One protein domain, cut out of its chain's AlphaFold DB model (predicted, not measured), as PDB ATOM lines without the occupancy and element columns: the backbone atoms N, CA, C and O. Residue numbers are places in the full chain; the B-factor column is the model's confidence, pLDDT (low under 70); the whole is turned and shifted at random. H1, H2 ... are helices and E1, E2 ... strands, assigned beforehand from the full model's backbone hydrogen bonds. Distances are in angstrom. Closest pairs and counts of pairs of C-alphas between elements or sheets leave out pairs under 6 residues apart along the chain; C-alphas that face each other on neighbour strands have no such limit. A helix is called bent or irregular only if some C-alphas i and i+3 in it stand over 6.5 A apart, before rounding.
ATOM      1  N   VAL A  11     -53.011 -66.179   7.166       91.44
ATOM      2  CA  VAL A  11     -52.838 -65.235   6.055       91.44
ATOM      3  C   VAL A  11     -53.617 -63.940   6.292       91.44
ATOM      4  O   VAL A  11     -53.053 -62.866   6.099       91.44
ATOM      5  N   GLU A  12     -54.867 -64.013   6.765       89.19
ATOM      6  CA  GLU A  12     -55.652 -62.817   7.114       89.19
ATOM      7  C   GLU A  12     -54.957 -61.975   8.182       89.19
ATOM      8  O   GLU A  12     -54.939 -60.750   8.089       89.19
ATOM      9  N   LEU A  13     -54.326 -62.618   9.165       90.50
ATOM     10  CA  LEU A  13     -53.620 -61.908  10.227       90.50
ATOM     11  C   LEU A  13     -52.330 -61.249   9.706       90.50
ATOM     12  O   LEU A  13     -52.051 -60.099  10.038       90.50
ATOM     13  N   ILE A  14     -51.574 -61.929   8.838       93.56
ATOM     14  CA  ILE A  14     -50.329 -61.391   8.267       93.56
ATOM     15  C   ILE A  14     -50.597 -60.158   7.395       93.56
ATOM     16  O   ILE A  14     -49.893 -59.160   7.532       93.56
ATOM     17  N   VAL A  15     -51.623 -60.184   6.535       94.06
ATOM     18  CA  VAL A  15     -51.950 -59.033   5.672       94.06
ATOM     19  C   VAL A  15     -52.313 -57.804   6.508       94.06
ATOM     20  O   VAL A  15     -51.851 -56.700   6.215       94.06
ATOM     21  N   VAL A  16     -53.075 -57.987   7.588       94.75
ATOM     22  CA  VAL A  16     -53.438 -56.893   8.497       94.75
ATOM     23  C   VAL A  16     -52.201 -56.309   9.184       94.75
ATOM     24  O   VAL A  16     -52.050 -55.090   9.218       94.75
ATOM     25  N   LEU A  17     -51.279 -57.147   9.672       94.81
ATOM     26  CA  LEU A  17     -50.038 -56.672  10.294       94.81
ATOM     27  C   LEU A  17     -49.150 -55.894   9.316       94.81
ATOM     28  O   LEU A  17     -48.562 -54.888   9.705       94.81
ATOM     29  N   VAL A  18     -49.082 -56.314   8.049       96.50
ATOM     30  CA  VAL A  18     -48.327 -55.593   7.011       96.50
ATOM     31  C   VAL A  18     -48.912 -54.200   6.779       96.50
ATOM     32  O   VAL A  18     -48.168 -53.221   6.750       96.50
ATOM     33  N   ILE A  19     -50.238 -54.081   6.671       96.25
ATOM     34  CA  ILE A  19     -50.894 -52.778   6.499       96.25
ATOM     35  C   ILE A  19     -50.667 -51.893   7.737       96.25
ATOM     36  O   ILE A  19     -50.299 -50.727   7.592       96.25
ATOM     37  N   LEU A  20     -50.812 -52.441   8.950       96.12
ATOM     38  CA  LEU A  20     -50.549 -51.714  10.198       96.12
ATOM     39  C   LEU A  20     -49.095 -51.236  10.301       96.12
ATOM     40  O   LEU A  20     -48.860 -50.119  10.758       96.12
ATOM     41  N   ALA A  21     -48.128 -52.032   9.838       96.75
ATOM     42  CA  ALA A  21     -46.719 -51.648   9.827       96.75
ATOM     43  C   ALA A  21     -46.453 -50.451   8.899       96.75
ATOM     44  O   ALA A  21     -45.753 -49.518   9.292       96.75
ATOM     45  N   ILE A  22     -47.051 -50.437   7.703       96.69
ATOM     46  CA  ILE A  22     -46.915 -49.322   6.751       96.69
ATOM     47  C   ILE A  22     -47.540 -48.043   7.325       96.69
ATOM     48  O   ILE A  22     -46.923 -46.979   7.273       96.69
ATOM     49  N   LEU A  23     -48.738 -48.144   7.912       97.06
ATOM     50  CA  LEU A  23     -49.412 -47.000   8.530       97.06
ATOM     51  C   LEU A  23     -48.633 -46.459   9.735       97.06
ATOM     52  O   LEU A  23     -48.474 -45.247   9.871       97.06
ATOM     53  N   ALA A  24     -48.107 -47.339  10.589       95.12
ATOM     54  CA  ALA A  24     -47.295 -46.933  11.729       95.12
ATOM     55  C   ALA A  24     -46.008 -46.219  11.286       95.12
ATOM     56  O   ALA A  24     -45.654 -45.195  11.868       95.12
ATOM     57  N   ALA A  25     -45.346 -46.701  10.227       95.69
ATOM     58  CA  ALA A  25     -44.101 -46.118   9.726       95.69
ATOM     59  C   ALA A  25     -44.249 -44.645   9.307       95.69
ATOM     60  O   ALA A  25     -43.355 -43.842   9.573       95.69
ATOM     61  N   ILE A  26     -45.381 -44.272   8.699       94.94
ATOM     62  CA  ILE A  26     -45.654 -42.878   8.311       94.94
ATOM     63  C   ILE A  26     -46.216 -42.037   9.466       94.94
ATOM     64  O   ILE A  26     -45.950 -40.837   9.540       94.94
ATOM     65  N   LEU A  27     -46.978 -42.647  10.379       94.81
ATOM     66  CA  LEU A  27     -47.682 -41.938  11.449       94.81
ATOM     67  C   LEU A  27     -46.757 -41.523  12.600       94.81
ATOM     68  O   LEU A  27     -46.881 -40.414  13.118       94.81
ATOM     69  N   VAL A  28     -45.832 -42.397  13.005       91.69
ATOM     70  CA  VAL A  28     -44.950 -42.175  14.164       91.69
ATOM     71  C   VAL A  28     -44.146 -40.865  14.081       91.69
ATOM     72  O   VAL A  28     -44.219 -40.098  15.041       91.69
ATOM     73  N   PRO A  29     -43.420 -40.533  12.991       85.06
ATOM     74  CA  PRO A  29     -42.642 -39.289  12.947       85.06
ATOM     75  C   PRO A  29     -43.524 -38.033  13.020       85.06
ATOM     76  O   PRO A  29     -43.175 -37.076  13.710       85.06
ATOM     77  N   ALA A  30     -44.689 -38.048  12.365       84.94
ATOM     78  CA  ALA A  30     -45.639 -36.939  12.416       84.94
ATOM     79  C   ALA A  30     -46.204 -36.736  13.832       84.94
ATOM     80  O   ALA A  30     -46.311 -35.605  14.310       84.94
ATOM     81  N   LEU A  31     -46.517 -37.836  14.525       85.19
ATOM     82  CA  LEU A  31     -47.016 -37.800  15.895       85.19
ATOM     83  C   LEU A  31     -45.971 -37.249  16.875       85.19
ATOM     84  O   LEU A  31     -46.315 -36.425  17.719       85.19
ATOM     85  N   LEU A  32     -44.702 -37.653  16.749       78.81
ATOM     86  CA  LEU A  32     -43.620 -37.147  17.602       78.81
ATOM     87  C   LEU A  32     -43.455 -35.626  17.469       78.81
ATOM     88  O   LEU A  32     -43.419 -34.926  18.480       78.81
ATOM     89  N   GLY A  33     -43.467 -35.098  16.240       75.50
ATOM     90  CA  GLY A  33     -43.417 -33.650  16.015       75.50
ATOM     91  C   GLY A  33     -44.622 -32.903  16.603       75.50
ATOM     92  O   GLY A  33     -44.470 -31.812  17.155       75.50
ATOM     93  N   TYR A  34     -45.818 -33.499  16.542       82.19
ATOM     94  CA  TYR A  34     -47.021 -32.909  17.134       82.19
ATOM     95  C   TYR A  34     -46.953 -32.858  18.666       82.19
ATOM     96  O   TYR A  34     -47.316 -31.847  19.266       82.19
ATOM     97  N   ILE A  35     -46.435 -33.914  19.301       80.75
ATOM     98  CA  ILE A  35     -46.226 -33.966  20.756       80.75
ATOM     99  C   ILE A  35     -45.229 -32.890  21.196       80.75
ATOM    100  O   ILE A  35     -45.474 -32.197  22.183       80.75
ATOM    101  N   ASP A  36     -44.129 -32.706  20.464       76.12
ATOM    102  CA  ASP A  36     -43.133 -31.688  20.807       76.12
ATOM    103  C   ASP A  36     -43.680 -30.266  20.679       76.12
ATOM    104  O   ASP A  36     -43.401 -29.427  21.539       76.12
ATOM    105  N   LYS A  37     -44.506 -30.005  19.658       74.62
ATOM    106  CA  LYS A  37     -45.213 -28.728  19.512       74.62
ATOM    107  C   LYS A  37     -46.211 -28.501  20.649       74.62
ATOM    108  O   LYS A  37     -46.235 -27.413  21.216       74.62
ATOM    109  N   ALA A  38     -46.991 -29.523  21.009       78.06
ATOM    110  CA  ALA A  38     -47.939 -29.448  22.118       78.06
ATOM    111  C   ALA A  38     -47.234 -29.160  23.454       78.06
ATOM    112  O   ALA A  38     -47.691 -28.320  24.220       78.06
ATOM    113  N   ARG A  39     -46.074 -29.784  23.698       79.00
ATOM    114  CA  ARG A  39     -45.244 -29.517  24.885       79.00
ATOM    115  C   ARG A  39     -44.715 -28.089  24.914       79.00
ATOM    116  O   ARG A  39     -44.753 -27.460  25.961       79.00
ATOM    117  N   THR A  40     -44.223 -27.573  23.786       78.50
ATOM    118  CA  THR A  40     -43.770 -26.176  23.715       78.50
ATOM    119  C   THR A  40     -44.923 -25.214  24.011       78.50
ATOM    120  O   THR A  40     -44.749 -24.337  24.846       78.50
ATOM    121  N   SER A  41     -46.111 -25.442  23.438       80.56
ATOM    122  CA  SER A  41     -47.317 -24.650  23.733       80.56
ATOM    123  C   SER A  41     -47.687 -24.688  25.218       80.56
ATOM    124  O   SER A  41     -47.985 -23.656  25.805       80.56
ATOM    125  N   GLN A  42     -47.612 -25.864  25.850       85.50
ATOM    126  CA  GLN A  42     -47.859 -26.004  27.286       85.50
ATOM    127  C   GLN A  42     -46.873 -25.164  28.114       85.50
ATOM    128  O   GLN A  42     -47.265 -24.511  29.077       85.50
ATOM    129  N   TYR A  43     -45.589 -25.153  27.743       83.56
ATOM    130  CA  TYR A  43     -44.593 -24.341  28.443       83.56
ATOM    131  C   TYR A  43     -44.826 -22.837  28.266       83.56
ATOM    132  O   TYR A  43     -44.574 -22.087  29.205       83.56
ATOM    133  N   GLU A  44     -45.317 -22.389  27.105       85.81
ATOM    134  CA  GLU A  44     -45.704 -20.985  26.895       85.81
ATOM    135  C   GLU A  44     -46.874 -20.592  27.800       85.81
ATOM    136  O   GLU A  44     -46.841 -19.527  28.412       85.81
ATOM    137  N   GLU A  45     -47.877 -21.460  27.945       90.62
ATOM    138  CA  GLU A  45     -49.027 -21.220  28.823       90.62
ATOM    139  C   GLU A  45     -48.620 -21.142  30.302       90.62
ATOM    140  O   GLU A  45     -49.037 -20.227  31.017       90.62
ATOM    141  N   GLU A  46     -47.763 -22.057  30.761       90.50
ATOM    142  CA  GLU A  46     -47.229 -22.037  32.128       90.50
ATOM    143  C   GLU A  46     -46.389 -20.777  32.387       90.50
ATOM    144  O   GLU A  46     -46.563 -20.109  33.410       90.50
ATOM    145  N   ALA A  47     -45.528 -20.396  31.440       89.38
ATOM    146  CA  ALA A  47     -44.734 -19.174  31.532       89.38
ATOM    147  C   ALA A  47     -45.607 -17.909  31.529       89.38
ATOM    148  O   ALA A  47     -45.350 -16.963  32.276       89.38
ATOM    149  N   HIS A  48     -46.685 -17.902  30.744       92.38
ATOM    150  CA  HIS A  48     -47.653 -16.815  30.732       92.38
ATOM    151  C   HIS A  48     -48.410 -16.705  32.061       92.38
ATOM    152  O   HIS A  48     -48.608 -15.600  32.568       92.38
ATOM    153  N   SER A  49     -48.783 -17.831  32.674       94.25
ATOM    154  CA  SER A  49     -49.378 -17.840  34.015       94.25
ATOM    155  C   SER A  49     -48.442 -17.212  35.057       94.25
ATOM    156  O   SER A  49     -48.878 -16.380  35.855       94.25
ATOM    157  N   ILE A  50     -47.142 -17.525  34.987       92.50
ATOM    158  CA  ILE A  50     -46.109 -16.907  35.830       92.50
ATOM    159  C   ILE A  50     -46.037 -15.391  35.603       92.50
ATOM    160  O   ILE A  50     -46.045 -14.634  36.573       92.50
ATOM    161  N   LEU A  51     -46.011 -14.929  34.348       91.31
ATOM    162  CA  LEU A  51     -45.979 -13.499  34.021       91.31
ATOM    163  C   LEU A  51     -47.157 -12.740  34.648       91.31
ATOM    164  O   LEU A  51     -46.950 -11.702  35.276       91.31
ATOM    165  N   VAL A  52     -48.373 -13.274  34.521       93.69
ATOM    166  CA  VAL A  52     -49.579 -12.669  35.109       93.69
ATOM    167  C   VAL A  52     -49.481 -12.613  36.635       93.69
ATOM    168  O   VAL A  52     -49.837 -11.600  37.237       93.69
ATOM    169  N   ALA A  53     -48.958 -13.661  37.278       93.38
ATOM    170  CA  ALA A  53     -48.763 -13.675  38.728       93.38
ATOM    171  C   ALA A  53     -47.747 -12.612  39.189       93.38
ATOM    172  O   ALA A  53     -47.990 -11.921  40.179       93.38
ATOM    173  N   ILE A  54     -46.647 -12.427  38.450       90.25
ATOM    174  CA  ILE A  54     -45.647 -11.381  38.731       90.25
ATOM    175  C   ILE A  54     -46.263  -9.988  38.544       90.25
ATOM    176  O   ILE A  54     -46.096  -9.124  39.398       90.25
ATOM    177  N   GLN A  55     -47.023  -9.762  37.471       90.06
ATOM    178  CA  GLN A  55     -47.734  -8.496  37.256       90.06
ATOM    179  C   GLN A  55     -48.727  -8.188  38.386       90.06
ATOM    180  O   GLN A  55     -48.839  -7.038  38.817       90.06
ATOM    181  N   GLY A  56     -49.424  -9.208  38.896       90.81
ATOM    182  CA  GLY A  56     -50.299  -9.082  40.062       90.81
ATOM    183  C   GLY A  56     -49.534  -8.661  41.317       90.81
ATOM    184  O   GLY A  56     -49.945  -7.721  41.998       90.81
ATOM    185  N   TYR A  57     -48.384  -9.291  41.567       89.19
ATOM    186  CA  TYR A  57     -47.497  -8.925  42.669       89.19
ATOM    187  C   TYR A  57     -47.043  -7.462  42.582       89.19
ATOM    188  O   TYR A  57     -47.203  -6.704  43.535       89.19
ATOM    189  N   GLU A  58     -46.539  -7.031  41.426       86.62
ATOM    190  CA  GLU A  58     -46.076  -5.652  41.233       86.62
ATOM    191  C   GLU A  58     -47.213  -4.632  41.371       86.62
ATOM    192  O   GLU A  58     -47.041  -3.571  41.974       86.62
ATOM    193  N   THR A  59     -48.414  -4.976  40.902       88.06
ATOM    194  CA  THR A  59     -49.615  -4.147  41.088       88.06
ATOM    195  C   THR A  59     -49.958  -3.979  42.572       88.06
ATOM    196  O   THR A  59     -50.315  -2.884  43.015       88.06
ATOM    197  N   GLU A  60     -49.821  -5.040  43.371       88.44
ATOM    198  CA  GLU A  60     -50.018  -4.981  44.822       88.44
ATOM    199  C   GLU A  60     -48.952  -4.107  45.505       88.44
ATOM    200  O   GLU A  60     -49.269  -3.308  46.393       88.44
ATOM    201  N   GLN A  61     -47.698  -4.199  45.063       85.12
ATOM    202  CA  GLN A  61     -46.601  -3.373  45.570       85.12
ATOM    203  C   GLN A  61     -46.790  -1.888  45.230       85.12
ATOM    204  O   GLN A  61     -46.577  -1.028  46.095       85.12
ATOM    205  N   TYR A  62     -47.283  -1.585  44.027       83.00
ATOM    206  CA  TYR A  62     -47.673  -0.233  43.633       83.00
ATOM    207  C   TYR A  62     -48.777   0.326  44.537       83.00
ATOM    208  O   TYR A  62     -48.660   1.438  45.057       83.00
ATOM    209  N   ALA A  63     -49.829  -0.461  44.795       85.94
ATOM    210  CA  ALA A  63     -50.930  -0.052  45.668       85.94
ATOM    211  C   ALA A  63     -50.460   0.248  47.103       85.94
ATOM    212  O   ALA A  63     -50.961   1.173  47.746       85.94
ATOM    213  N   LYS A  64     -49.457  -0.491  47.590       85.69
ATOM    214  CA  LYS A  64     -48.827  -0.282  48.903       85.69
ATOM    215  C   LYS A  64     -47.854   0.898  48.950       85.69
ATOM    216  O   LYS A  64     -47.343   1.190  50.029       85.69
ATOM    217  N   LYS A  65     -47.607   1.586  47.827       79.00
ATOM    218  CA  LYS A  65     -46.618   2.673  47.711       79.00
ATOM    219  C   LYS A  65     -45.222   2.225  48.160       79.00
ATOM    220  O   LYS A  65     -44.545   2.937  48.902       79.00
ATOM    221  N   ALA A  66     -44.825   1.014  47.766       74.12
ATOM    222  CA  ALA A  66     -43.513   0.480  48.103       74.12
ATOM    223  C   ALA A  66     -42.398   1.415  47.593       74.12
ATOM    224  O   ALA A  66     -42.461   1.937  46.483       74.12
ATOM    225  N   SER A  67     -41.380   1.639  48.426       65.62
ATOM    226  CA  SER A  67     -40.317   2.615  48.157       65.62
ATOM    227  C   SER A  67     -39.306   2.168  47.098       65.62
ATOM    228  O   SER A  67     -38.514   2.992  46.647       65.62
ATOM    229  N   ASP A  68     -39.297   0.882  46.742       63.53
ATOM    230  CA  ASP A  68     -38.277   0.276  45.892       63.53
ATOM    231  C   ASP A  68     -38.893  -0.438  44.686       63.53
ATOM    232  O   ASP A  68     -39.996  -0.977  44.746       63.53
ATOM    233  N   THR A  69     -38.142  -0.389  43.591       56.31
ATOM    234  CA  THR A  69     -38.509  -0.820  42.238       56.31
ATOM    235  C   THR A  69     -37.871  -2.143  41.835       56.31
ATOM    236  O   THR A  69     -38.229  -2.719  40.815       56.31
ATOM    237  N   GLY A  70     -36.887  -2.605  42.608       59.06
ATOM    238  CA  GLY A  70     -36.194  -3.868  42.388       59.06
ATOM    239  C   GLY A  70     -36.617  -4.880  43.435       59.06
ATOM    240  O   GLY A  70     -35.968  -5.012  44.473       59.06
ATOM    241  N   VAL A  71     -37.711  -5.595  43.192       64.19
ATOM    242  CA  VAL A  71     -38.142  -6.626  44.131       64.19
ATOM    243  C   VAL A  71     -37.190  -7.815  44.029       64.19
ATOM    244  O   VAL A  71     -36.905  -8.326  42.946       64.19
ATOM    245  N   SER A  72     -36.655  -8.253  45.169       74.75
ATOM    246  CA  SER A  72     -35.795  -9.429  45.220       74.75
ATOM    247  C   SER A  72     -36.534 -10.661  44.693       74.75
ATOM    248  O   SER A  72     -37.701 -10.891  45.018       74.75
ATOM    249  N   TYR A  73     -35.825 -11.494  43.924       78.25
ATOM    250  CA  TYR A  73     -36.347 -12.764  43.408       78.25
ATOM    251  C   TYR A  73     -37.073 -13.579  44.489       78.25
ATOM    252  O   TYR A  73     -38.167 -14.074  44.252       78.25
ATOM    253  N   SER A  74     -36.517 -13.642  45.703       81.19
ATOM    254  CA  SER A  74     -37.097 -14.385  46.826       81.19
ATOM    255  C   SER A  74     -38.510 -13.931  47.211       81.19
ATOM    256  O   SER A  74     -39.314 -14.741  47.664       81.19
ATOM    257  N   ALA A  75     -38.824 -12.638  47.068       84.94
ATOM    258  CA  ALA A  75     -40.153 -12.120  47.385       84.94
ATOM    259  C   ALA A  75     -41.166 -12.481  46.290       84.94
ATOM    260  O   ALA A  75     -42.279 -12.909  46.600       84.94
ATOM    261  N   ILE A  76     -40.753 -12.378  45.023       85.88
ATOM    262  CA  ILE A  76     -41.559 -12.807  43.877       85.88
ATOM    263  C   ILE A  76     -41.808 -14.317  43.950       85.88
ATOM    264  O   ILE A  76     -42.941 -14.761  43.823       85.88
ATOM    265  N   GLU A  77     -40.775 -15.113  44.220       87.06
ATOM    266  CA  GLU A  77     -40.860 -16.568  44.358       87.06
ATOM    267  C   GLU A  77     -41.858 -16.992  45.437       87.06
ATOM    268  O   GLU A  77     -42.709 -17.850  45.186       87.06
ATOM    269  N   ALA A  78     -41.801 -16.363  46.612       89.69
ATOM    270  CA  ALA A  78     -42.717 -16.652  47.710       89.69
ATOM    271  C   ALA A  78     -44.180 -16.327  47.366       89.69
ATOM    272  O   ALA A  78     -45.082 -17.015  47.845       89.69
ATOM    273  N   TYR A  79     -44.416 -15.304  46.541       90.50
ATOM    274  CA  TYR A  79     -45.756 -14.919  46.099       90.50
ATOM    275  C   TYR A  79     -46.272 -15.791  44.949       90.50
ATOM    276  O   TYR A  79     -47.412 -16.245  44.970       90.50
ATOM    277  N   VAL A  80     -45.432 -16.040  43.943       91.88
ATOM    278  CA  VAL A  80     -45.824 -16.673  42.680       91.88
ATOM    279  C   VAL A  80     -45.952 -18.188  42.819       91.88
ATOM    280  O   VAL A  80     -46.943 -18.746  42.354       91.88
ATOM    281  N   ASN A  81     -45.015 -18.874  43.486       91.75
ATOM    282  CA  ASN A  81     -45.003 -20.346  43.550       91.75
ATOM    283  C   ASN A  81     -46.283 -20.981  44.126       91.75
ATOM    284  O   ASN A  81     -46.712 -22.014  43.609       91.75
ATOM    285  N   PRO A  82     -46.935 -20.410  45.156       93.62
ATOM    286  CA  PRO A  82     -48.231 -20.906  45.613       93.62
ATOM    287  C   PRO A  82     -49.348 -20.764  44.568       93.62
ATOM    288  O   PRO A  82     -50.262 -21.585  44.553       93.62
ATOM    289  N   ILE A  83     -49.282 -19.742  43.707       93.69
ATOM    290  CA  ILE A  83     -50.309 -19.417  42.705       93.69
ATOM    291  C   ILE A  83     -50.185 -20.326  41.480       93.69
ATOM    292  O   ILE A  83     -51.196 -20.800  40.967       93.69
ATOM    293  N   VAL A  84     -48.957 -20.593  41.025       92.44
ATOM    294  CA  VAL A  84     -48.698 -21.374  39.800       92.44
ATOM    295  C   VAL A  84     -48.457 -22.868  40.051       92.44
ATOM    296  O   VAL A  84     -48.026 -23.584  39.154       92.44
ATOM    297  N   SER A  85     -48.751 -23.374  41.251       89.12
ATOM    298  CA  SER A  85     -48.577 -24.792  41.598       89.12
ATOM    299  C   SER A  85     -49.314 -25.722  40.614       89.12
ATOM    300  O   SER A  85     -50.479 -25.468  40.298       89.12
ATOM    301  N   PRO A  86     -48.699 -26.825  40.139       87.81
ATOM    302  CA  PRO A  86     -47.433 -27.427  40.581       87.81
ATOM    303  C   PRO A  86     -46.164 -26.835  39.946       87.81
ATOM    304  O   PRO A  86     -45.065 -27.264  40.304       87.81
ATOM    305  N   THR A  87     -46.296 -25.882  39.025       89.31
ATOM    306  CA  THR A  87     -45.161 -25.181  38.424       89.31
ATOM    307  C   THR A  87     -44.442 -24.347  39.485       89.31
ATOM    308  O   THR A  87     -45.066 -23.810  40.400       89.31
ATOM    309  N   LYS A  88     -43.110 -24.267  39.407       87.75
ATOM    310  CA  LYS A  88     -42.295 -23.504  40.365       87.75
ATOM    311  C   LYS A  88     -41.254 -22.677  39.646       87.75
ATOM    312  O   LYS A  88     -40.474 -23.239  38.885       87.75
ATOM    313  N   ILE A  89     -41.201 -21.379  39.914       86.94
ATOM    314  CA  ILE A  89     -40.097 -20.540  39.459       86.94
ATOM    315  C   ILE A  89     -38.838 -20.882  40.259       86.94
ATOM    316  O   ILE A  89     -38.915 -21.184  41.451       86.94
ATOM    317  N   THR A  90     -37.699 -20.887  39.575       85.00
ATOM    318  CA  THR A  90     -36.369 -21.211  40.121       85.00
ATOM    319  C   THR A  90     -35.320 -20.146  39.787       85.00
ATOM    320  O   THR A  90     -34.203 -20.181  40.303       85.00
ATOM    321  N   GLY A  91     -35.675 -19.183  38.935       80.44
ATOM    322  CA  GLY A  91     -34.867 -18.021  38.591       80.44
ATOM    323  C   GLY A  91     -35.678 -17.041  37.751       80.44
ATOM    324  O   GLY A  91     -36.582 -17.444  37.018       80.44
ATOM    325  N   LEU A  92     -35.393 -15.749  37.881       81.69
ATOM    326  CA  LEU A  92     -36.117 -14.710  37.158       81.69
ATOM    327  C   LEU A  92     -35.303 -13.425  37.069       81.69
ATOM    328  O   LEU A  92     -34.670 -13.007  38.040       81.69
ATOM    329  N   GLU A  93     -35.424 -12.756  35.931       80.00
ATOM    330  CA  GLU A  93     -35.020 -11.374  35.747       80.00
ATOM    331  C   GLU A  93     -36.187 -10.586  35.130       80.00
ATOM    332  O   GLU A  93     -36.622 -10.855  34.012       80.00
ATOM    333  N   THR A  94     -36.741  -9.631  35.873       76.75
ATOM    334  CA  THR A  94     -37.904  -8.847  35.433       76.75
ATOM    335  C   THR A  94     -37.458  -7.611  34.649       76.75
ATOM    336  O   THR A  94     -36.557  -6.890  35.079       76.75
ATOM    337  N   ILE A  95     -38.107  -7.339  33.514       77.12
ATOM    338  CA  ILE A  95     -37.965  -6.083  32.770       77.12
ATOM    339  C   ILE A  95     -39.142  -5.175  33.131       77.12
ATOM    340  O   ILE A  95     -40.299  -5.534  32.900       77.12
ATOM    341  N   TYR A  96     -38.851  -3.977  33.630       80.00
ATOM    342  CA  TYR A  96     -39.850  -2.947  33.930       80.00
ATOM    343  C   TYR A  96     -39.883  -1.875  32.833       80.00
ATOM    344  O   TYR A  96     -38.880  -1.654  32.155       80.00
ATOM    345  N   VAL A  97     -41.029  -1.209  32.652       77.06
ATOM    346  CA  VAL A  97     -41.206  -0.145  31.640       77.06
ATOM    347  C   VAL A  97     -40.394   1.109  31.993       77.06
ATOM    348  O   VAL A  97     -39.761   1.698  31.120       77.06
ATOM    349  N   GLY A  98     -40.379   1.511  33.267       69.44
ATOM    350  CA  GLY A  98     -39.653   2.693  33.731       69.44
ATOM    351  C   GLY A  98     -38.299   2.357  34.362       69.44
ATOM    352  O   GLY A  98     -38.219   1.519  35.259       69.44
ATOM    353  N   THR A  99     -37.235   3.068  33.974       60.91
ATOM    354  CA  THR A  99     -35.952   3.065  34.700       60.91
ATOM    355  C   THR A  99     -35.548   4.508  35.034       60.91
ATOM    356  O   THR A  99     -35.449   5.344  34.144       60.91
ATOM    357  N   GLY A 100     -35.337   4.831  36.319       56.78
ATOM    358  CA  GLY A 100     -34.591   6.045  36.702       56.78
ATOM    359  C   GLY A 100     -35.345   7.300  37.179       56.78
ATOM    360  O   GLY A 100     -34.854   8.398  36.945       56.78
ATOM    361  N   SER A 101     -36.457   7.197  37.914       49.84
ATOM    362  CA  SER A 101     -37.015   8.360  38.642       49.84
ATOM    363  C   SER A 101     -36.949   8.155  40.157       49.84
ATOM    364  O   SER A 101     -37.277   7.087  40.668       49.84
ATOM    365  N   SER A 102     -36.529   9.174  40.902       54.50
ATOM    366  CA  SER A 102     -36.287   9.126  42.352       54.50
ATOM    367  C   SER A 102     -37.562   9.192  43.205       54.50
ATOM    368  O   SER A 102     -37.482   9.152  44.431       54.50
ATOM    369  N   ASN A 103     -38.743   9.308  42.588       55.03
ATOM    370  CA  ASN A 103     -40.000   9.502  43.311       55.03
ATOM    371  C   ASN A 103     -40.831   8.212  43.341       55.03
ATOM    372  O   ASN A 103     -41.455   7.827  42.356       55.03
ATOM    373  N   ALA A 104     -40.871   7.546  44.496       54.53
ATOM    374  CA  ALA A 104     -41.619   6.301  44.715       54.53
ATOM    375  C   ALA A 104     -43.156   6.438  44.593       54.53
ATOM    376  O   ALA A 104     -43.868   5.442  44.627       54.53
ATOM    377  N   ASN A 105     -43.687   7.659  44.450       54.47
ATOM    378  CA  ASN A 105     -45.117   7.942  44.614       54.47
ATOM    379  C   ASN A 105     -45.885   8.350  43.343       54.47
ATOM    380  O   ASN A 105     -47.091   8.563  43.454       54.47
ATOM    381  N   ALA A 106     -45.242   8.472  42.176       56.94
ATOM    382  CA  ALA A 106     -45.905   8.972  40.959       56.94
ATOM    383  C   ALA A 106     -45.772   8.074  39.716       56.94
ATOM    384  O   ALA A 106     -46.546   8.234  38.775       56.94
ATOM    385  N   ASP A 107     -44.855   7.108  39.711       73.94
ATOM    386  CA  ASP A 107     -44.450   6.467  38.459       73.94
ATOM    387  C   ASP A 107     -44.948   5.019  38.421       73.94
ATOM    388  O   ASP A 107     -44.225   4.102  38.790       73.94
ATOM    389  N   HIS A 108     -46.190   4.782  37.999       75.25
ATOM    390  CA  HIS A 108     -46.737   3.419  37.848       75.25
ATOM    391  C   HIS A 108     -45.913   2.540  36.879       75.25
ATOM    392  O   HIS A 108     -45.887   1.315  37.005       75.25
ATOM    393  N   GLU A 109     -45.188   3.162  35.944       77.56
ATOM    394  CA  GLU A 109     -44.304   2.512  34.965       77.56
ATOM    395  C   GLU A 109     -43.202   1.662  35.615       77.56
ATOM    396  O   GLU A 109     -42.729   0.684  35.040       77.56
ATOM    397  N   LYS A 110     -42.834   2.001  36.850       76.69
ATOM    398  CA  LYS A 110     -41.867   1.283  37.682       76.69
ATOM    399  C   LYS A 110     -42.332  -0.091  38.149       76.69
ATOM    400  O   LYS A 110     -41.514  -0.974  38.340       76.69
ATOM    401  N   PHE A 111     -43.637  -0.258  38.318       80.00
ATOM    402  CA  PHE A 111     -44.274  -1.517  38.710       80.00
ATOM    403  C   PHE A 111     -44.901  -2.215  37.497       80.00
ATOM    404  O   PHE A 111     -45.581  -3.231  37.614       80.00
ATOM    405  N   THR A 112     -44.707  -1.656  36.301       83.44
ATOM    406  CA  THR A 112     -45.238  -2.227  35.070       83.44
ATOM    407  C   THR A 112     -44.200  -3.172  34.482       83.44
ATOM    408  O   THR A 112     -43.158  -2.735  33.996       83.44
ATOM    409  N   VAL A 113     -44.489  -4.472  34.522       86.44
ATOM    410  CA  VAL A 113     -43.641  -5.511  33.922       86.44
ATOM    411  C   VAL A 113     -43.834  -5.507  32.407       86.44
ATOM    412  O   VAL A 113     -44.904  -5.867  31.916       86.44
ATOM    413  N   SER A 114     -42.794  -5.118  31.673       85.38
ATOM    414  CA  SER A 114     -42.770  -5.118  30.204       85.38
ATOM    415  C   SER A 114     -42.363  -6.469  29.622       85.38
ATOM    416  O   SER A 114     -42.653  -6.751  28.464       85.38
ATOM    417  N   GLY A 115     -41.646  -7.283  30.394       85.31
ATOM    418  CA  GLY A 115     -41.103  -8.546  29.922       85.31
ATOM    419  C   GLY A 115     -40.345  -9.296  31.006       85.31
ATOM    420  O   GLY A 115     -40.122  -8.776  32.097       85.31
ATOM    421  N   LEU A 116     -39.935 -10.520  30.690       85.44
ATOM    422  CA  LEU A 116     -39.144 -11.382  31.562       85.44
ATOM    423  C   LEU A 116     -37.923 -11.875  30.797       85.44
ATOM    424  O   LEU A 116     -38.026 -12.351  29.669       85.44
ATOM    425  N   LYS A 117     -36.758 -11.814  31.421       83.12
ATOM    426  CA  LYS A 117     -35.543 -12.461  30.939       83.12
ATOM    427  C   LYS A 117     -35.210 -13.616  31.848       83.12
ATOM    428  O   LYS A 117     -35.468 -13.572  33.047       83.12
ATOM    429  N   ASN A 118     -34.613 -14.644  31.255       77.88
ATOM    430  CA  ASN A 118     -34.054 -15.764  32.001       77.88
ATOM    431  C   ASN A 118     -35.049 -16.370  33.012       77.88
ATOM    432  O   ASN A 118     -34.635 -16.792  34.091       77.88
ATOM    433  N   LEU A 119     -36.352 -16.387  32.692       85.38
ATOM    434  CA  LEU A 119     -37.357 -17.015  33.541       85.38
ATOM    435  C   LEU A 119     -37.074 -18.514  33.535       85.38
ATOM    436  O   LEU A 119     -37.273 -19.177  32.523       85.38
ATOM    437  N   ALA A 120     -36.595 -19.029  34.658       85.69
ATOM    438  CA  ALA A 120     -36.377 -20.443  34.884       85.69
ATOM    439  C   ALA A 120     -37.507 -20.985  35.758       85.69
ATOM    440  O   ALA A 120     -37.829 -20.408  36.800       85.69
ATOM    441  N   PHE A 121     -38.119 -22.088  35.337       85.06
ATOM    442  CA  PHE A 121     -39.159 -22.753  36.107       85.06
ATOM    443  C   PHE A 121     -39.147 -24.266  35.901       85.06
ATOM    444  O   PHE A 121     -38.755 -24.778  34.852       85.06
ATOM    445  N   THR A 122     -39.620 -24.989  36.907       87.62
ATOM    446  CA  THR A 122     -39.951 -26.406  36.804       87.62
ATOM    447  C   THR A 122     -41.407 -26.515  36.387       87.62
ATOM    448  O   THR A 122     -42.293 -26.121  37.142       87.62
ATOM    449  N   SER A 123     -41.644 -27.029  35.182       82.25
ATOM    450  CA  SER A 123     -42.973 -27.238  34.615       82.25
ATOM    451  C   SER A 123     -43.789 -28.250  35.421       82.25
ATOM    452  O   SER A 123     -43.224 -29.102  36.112       82.25
ATOM    453  N   SER A 124     -45.114 -28.226  35.268       84.19
ATOM    454  CA  SER A 124     -46.035 -29.210  35.857       84.19
ATOM    455  C   SER A 124     -45.654 -30.673  35.580       84.19
ATOM    456  O   SER A 124     -45.886 -31.552  36.409       84.19
ATOM    457  N   ASN A 125     -44.989 -30.927  34.450       76.31
ATOM    458  CA  ASN A 125     -44.496 -32.246  34.054       76.31
ATOM    459  C   ASN A 125     -43.129 -32.618  34.676       76.31
ATOM    460  O   ASN A 125     -42.586 -33.677  34.368       76.31
ATOM    461  N   GLY A 126     -42.542 -31.745  35.502       74.56
ATOM    462  CA  GLY A 126     -41.247 -31.938  36.166       74.56
ATOM    463  C   GLY A 126     -40.017 -31.518  35.351       74.56
ATOM    464  O   GLY A 126     -38.895 -31.723  35.807       74.56
ATOM    465  N   ASN A 127     -40.197 -30.935  34.163       74.94
ATOM    466  CA  ASN A 127     -39.086 -30.490  33.317       74.94
ATOM    467  C   ASN A 127     -38.615 -29.086  33.709       74.94
ATOM    468  O   ASN A 127     -39.442 -28.194  33.882       74.94
ATOM    469  N   ALA A 128     -37.299 -28.873  33.766       78.44
ATOM    470  CA  ALA A 128     -36.715 -27.545  33.918       78.44
ATOM    471  C   ALA A 128     -36.722 -26.801  32.573       78.44
ATOM    472  O   ALA A 128     -36.151 -27.268  31.584       78.44
ATOM    473  N   ILE A 129     -37.379 -25.647  32.534       78.50
ATOM    474  CA  ILE A 129     -37.553 -24.818  31.345       78.50
ATOM    475  C   ILE A 129     -36.981 -23.434  31.623       78.50
ATOM    476  O   ILE A 129     -37.172 -22.888  32.708       78.50
ATOM    477  N   VAL A 130     -36.300 -22.863  30.630       80.69
ATOM    478  CA  VAL A 130     -35.921 -21.452  30.635       80.69
ATOM    479  C   VAL A 130     -36.628 -20.763  29.482       80.69
ATOM    480  O   VAL A 130     -36.649 -21.262  28.359       80.69
ATOM    481  N   CYS A 131     -37.217 -19.606  29.728       80.88
ATOM    482  CA  CYS A 131     -37.810 -18.799  28.679       80.88
ATOM    483  C   CYS A 131     -37.577 -17.310  28.917       80.88
ATOM    484  O   CYS A 131     -37.128 -16.863  29.973       80.88
ATOM    485  N   SER A 132     -37.855 -16.533  27.882       83.94
ATOM    486  CA  SER A 132     -37.878 -15.081  27.951       83.94
ATOM    487  C   SER A 132     -39.084 -14.551  27.192       83.94
ATOM    488  O   SER A 132     -39.533 -15.174  26.231       83.94
ATOM    489  N   PHE A 133     -39.599 -13.419  27.651       85.50
ATOM    490  CA  PHE A 133     -40.676 -12.661  27.045       85.50
ATOM    491  C   PHE A 133     -40.203 -11.221  26.867       85.50
ATOM    492  O   PHE A 133     -39.847 -10.556  27.838       85.50
ATOM    493  N   ASP A 134     -40.185 -10.744  25.629       79.88
ATOM    494  CA  ASP A 134     -39.721  -9.398  25.271       79.88
ATOM    495  C   ASP A 134     -40.848  -8.349  25.225       79.88
ATOM    496  O   ASP A 134     -40.611  -7.206  24.841       79.88
ATOM    497  N   GLY A 135     -42.068  -8.730  25.619       76.44
ATOM    498  CA  GLY A 135     -43.270  -7.901  25.507       76.44
ATOM    499  C   GLY A 135     -44.146  -8.244  24.300       76.44
ATOM    500  O   GLY A 135     -45.310  -7.848  24.271       76.44
ATOM    501  N   ALA A 136     -43.633  -9.010  23.331       78.75
ATOM    502  CA  ALA A 136     -44.363  -9.392  22.124       78.75
ATOM    503  C   ALA A 136     -44.363 -10.904  21.864       78.75
ATOM    504  O   ALA A 136     -45.318 -11.431  21.294       78.75
ATOM    505  N   SER A 137     -43.303 -11.619  22.232       77.69
ATOM    506  CA  SER A 137     -43.152 -13.042  21.923       77.69
ATOM    507  C   SER A 137     -42.398 -13.800  23.007       77.69
ATOM    508  O   SER A 137     -41.525 -13.264  23.690       77.69
ATOM    509  N   TRP A 138     -42.739 -15.081  23.149       80.12
ATOM    510  CA  TRP A 138     -42.008 -16.008  24.002       80.12
ATOM    511  C   TRP A 138     -40.867 -16.657  23.226       80.12
ATOM    512  O   TRP A 138     -41.051 -17.181  22.130       80.12
ATOM    513  N   VAL A 139     -39.685 -16.670  23.831       79.19
ATOM    514  CA  VAL A 139     -38.540 -17.456  23.371       79.19
ATOM    515  C   VAL A 139     -38.261 -18.517  24.422       79.19
ATOM    516  O   VAL A 139     -37.776 -18.209  25.512       79.19
ATOM    517  N   ILE A 140     -38.574 -19.773  24.102       75.62
ATOM    518  CA  ILE A 140     -38.315 -20.917  24.982       75.62
ATOM    519  C   ILE A 140     -36.951 -21.521  24.659       75.62
ATOM    520  O   ILE A 140     -36.699 -21.978  23.546       75.62
ATOM    521  N   THR A 141     -36.101 -21.598  25.676       71.62
ATOM    522  CA  THR A 141     -34.839 -22.334  25.664       71.62
ATOM    523  C   THR A 141     -34.994 -23.566  26.556       71.62
ATOM    524  O   THR A 141     -34.964 -23.485  27.784       71.62
ATOM    525  N   LYS A 142     -35.197 -24.743  25.953       55.00
ATOM    526  CA  LYS A 142     -35.272 -26.002  26.711       55.00
ATOM    527  C   LYS A 142     -33.895 -26.307  27.314       55.00
ATOM    528  O   LYS A 142     -32.914 -26.365  26.574       55.00
ATOM    529  N   VAL A 143     -33.820 -26.534  28.626       52.56
ATOM    530  CA  VAL A 143     -32.608 -27.074  29.260       52.56
ATOM    531  C   VAL A 143     -32.654 -28.594  29.109       52.56
ATOM    532  O   VAL A 143     -33.647 -29.232  29.456       52.56
TER     533      VAL A 143
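What this domain is: This is residues 11 to 143 of the 167 residues of the protein "Prepilin-type N-terminal cleavage/methylation domain-containing protein" of Lachnospiraceae bacterium NE2001 (UniProt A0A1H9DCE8). One long helix, H1, lies with its later part over one face of a twisted sheet of four strands, while its residues 11 to 38 stick out as a free arm. H2 packs on the edge strand E1 and on H1b, the second arm of the bent H1; the tiny H3 packs on H1b near the end away from the free arm. The printed part has 133 residues, with three named helices and four named strands in the order H1, H2, E1, H3, E2, E3, E4; the class is mixed, and the sheet runs E1, E2, E3, E4, antiparallel throughout. The whole is extended, with a radius of gyration of the C-alphas of 21.9 A and spans of 84 by 26 by 21 A, the arm making the length.

How they stand to each other: In the sheet, E1, residues 88 to 96, is the antiparallel neighbour of E2, residues 113 to 122, at 165 degrees, with N 93 and O 117 3.0 A apart. E2 and E3, residues 128 to 133, form a hairpin, with N 119 and O 131 at 2.9 A. E3 and E4, residues 138 to 142, form another, with N 132 and O 139 at 2.9 A; E2, E3 and E4 are a meander, each strand the antiparallel neighbour of the one before. H1, residues 11 to 63, was assigned as one helix by its hydrogen bonds but is bent, C-alphas 26 and 29 being 6.6 A apart; its arms H1a, residues 11 to 26, and H1b, residues 29 to 63, stand at a steep tilt of 44 degrees. H1b is on one face of the sheet, making two layers, at a height of 8.3 A over E2, E3 and E4, slantwise at 54 degrees to E2 on the local plane; the closest C-alphas of H1b and E2 are those of Gln 55 and Val 113, 6.1 A. H2, residues 73 to 83, is over E1 at a height of 7.6 A, and with H1b's residues 50 to 57 alone it touches, closest at the C-alphas of Ala 53 and Val 80, 5.8 A. H3, residues 108 to 111, only grazes the sheet and touches H1b, closest at the C-alphas of Glu 58 and Phe 111, 5.2 A. Every O i to N i+4 pair is within hydrogen-bond range in H1a and H1b, and 5 of 7 in H2; H3 is too short for such a pair.

Where its parts are: H1a begins at C-alpha 11 (-52.838, -65.235, 6.055) and measures 23.6 A; H1b measures 51.8 A and ends at C-alpha 63 (-50.930, -0.052, 45.668). H2 measures 15.5 A, E1 21.7 A, E2 21.4 A, E3 16.9 A. E4 ends at C-alpha 142 (-35.272, -26.002, 26.711).

The domain as a whole: The C-alphas of Val 11 and Asn 103 are the two farthest apart, 84.5 A. The printed part has no cut, and the link from E1 to H3 is long. Residues 67 to 71, 98 to 106 and 142 to 143 of the model have pLDDT under 70.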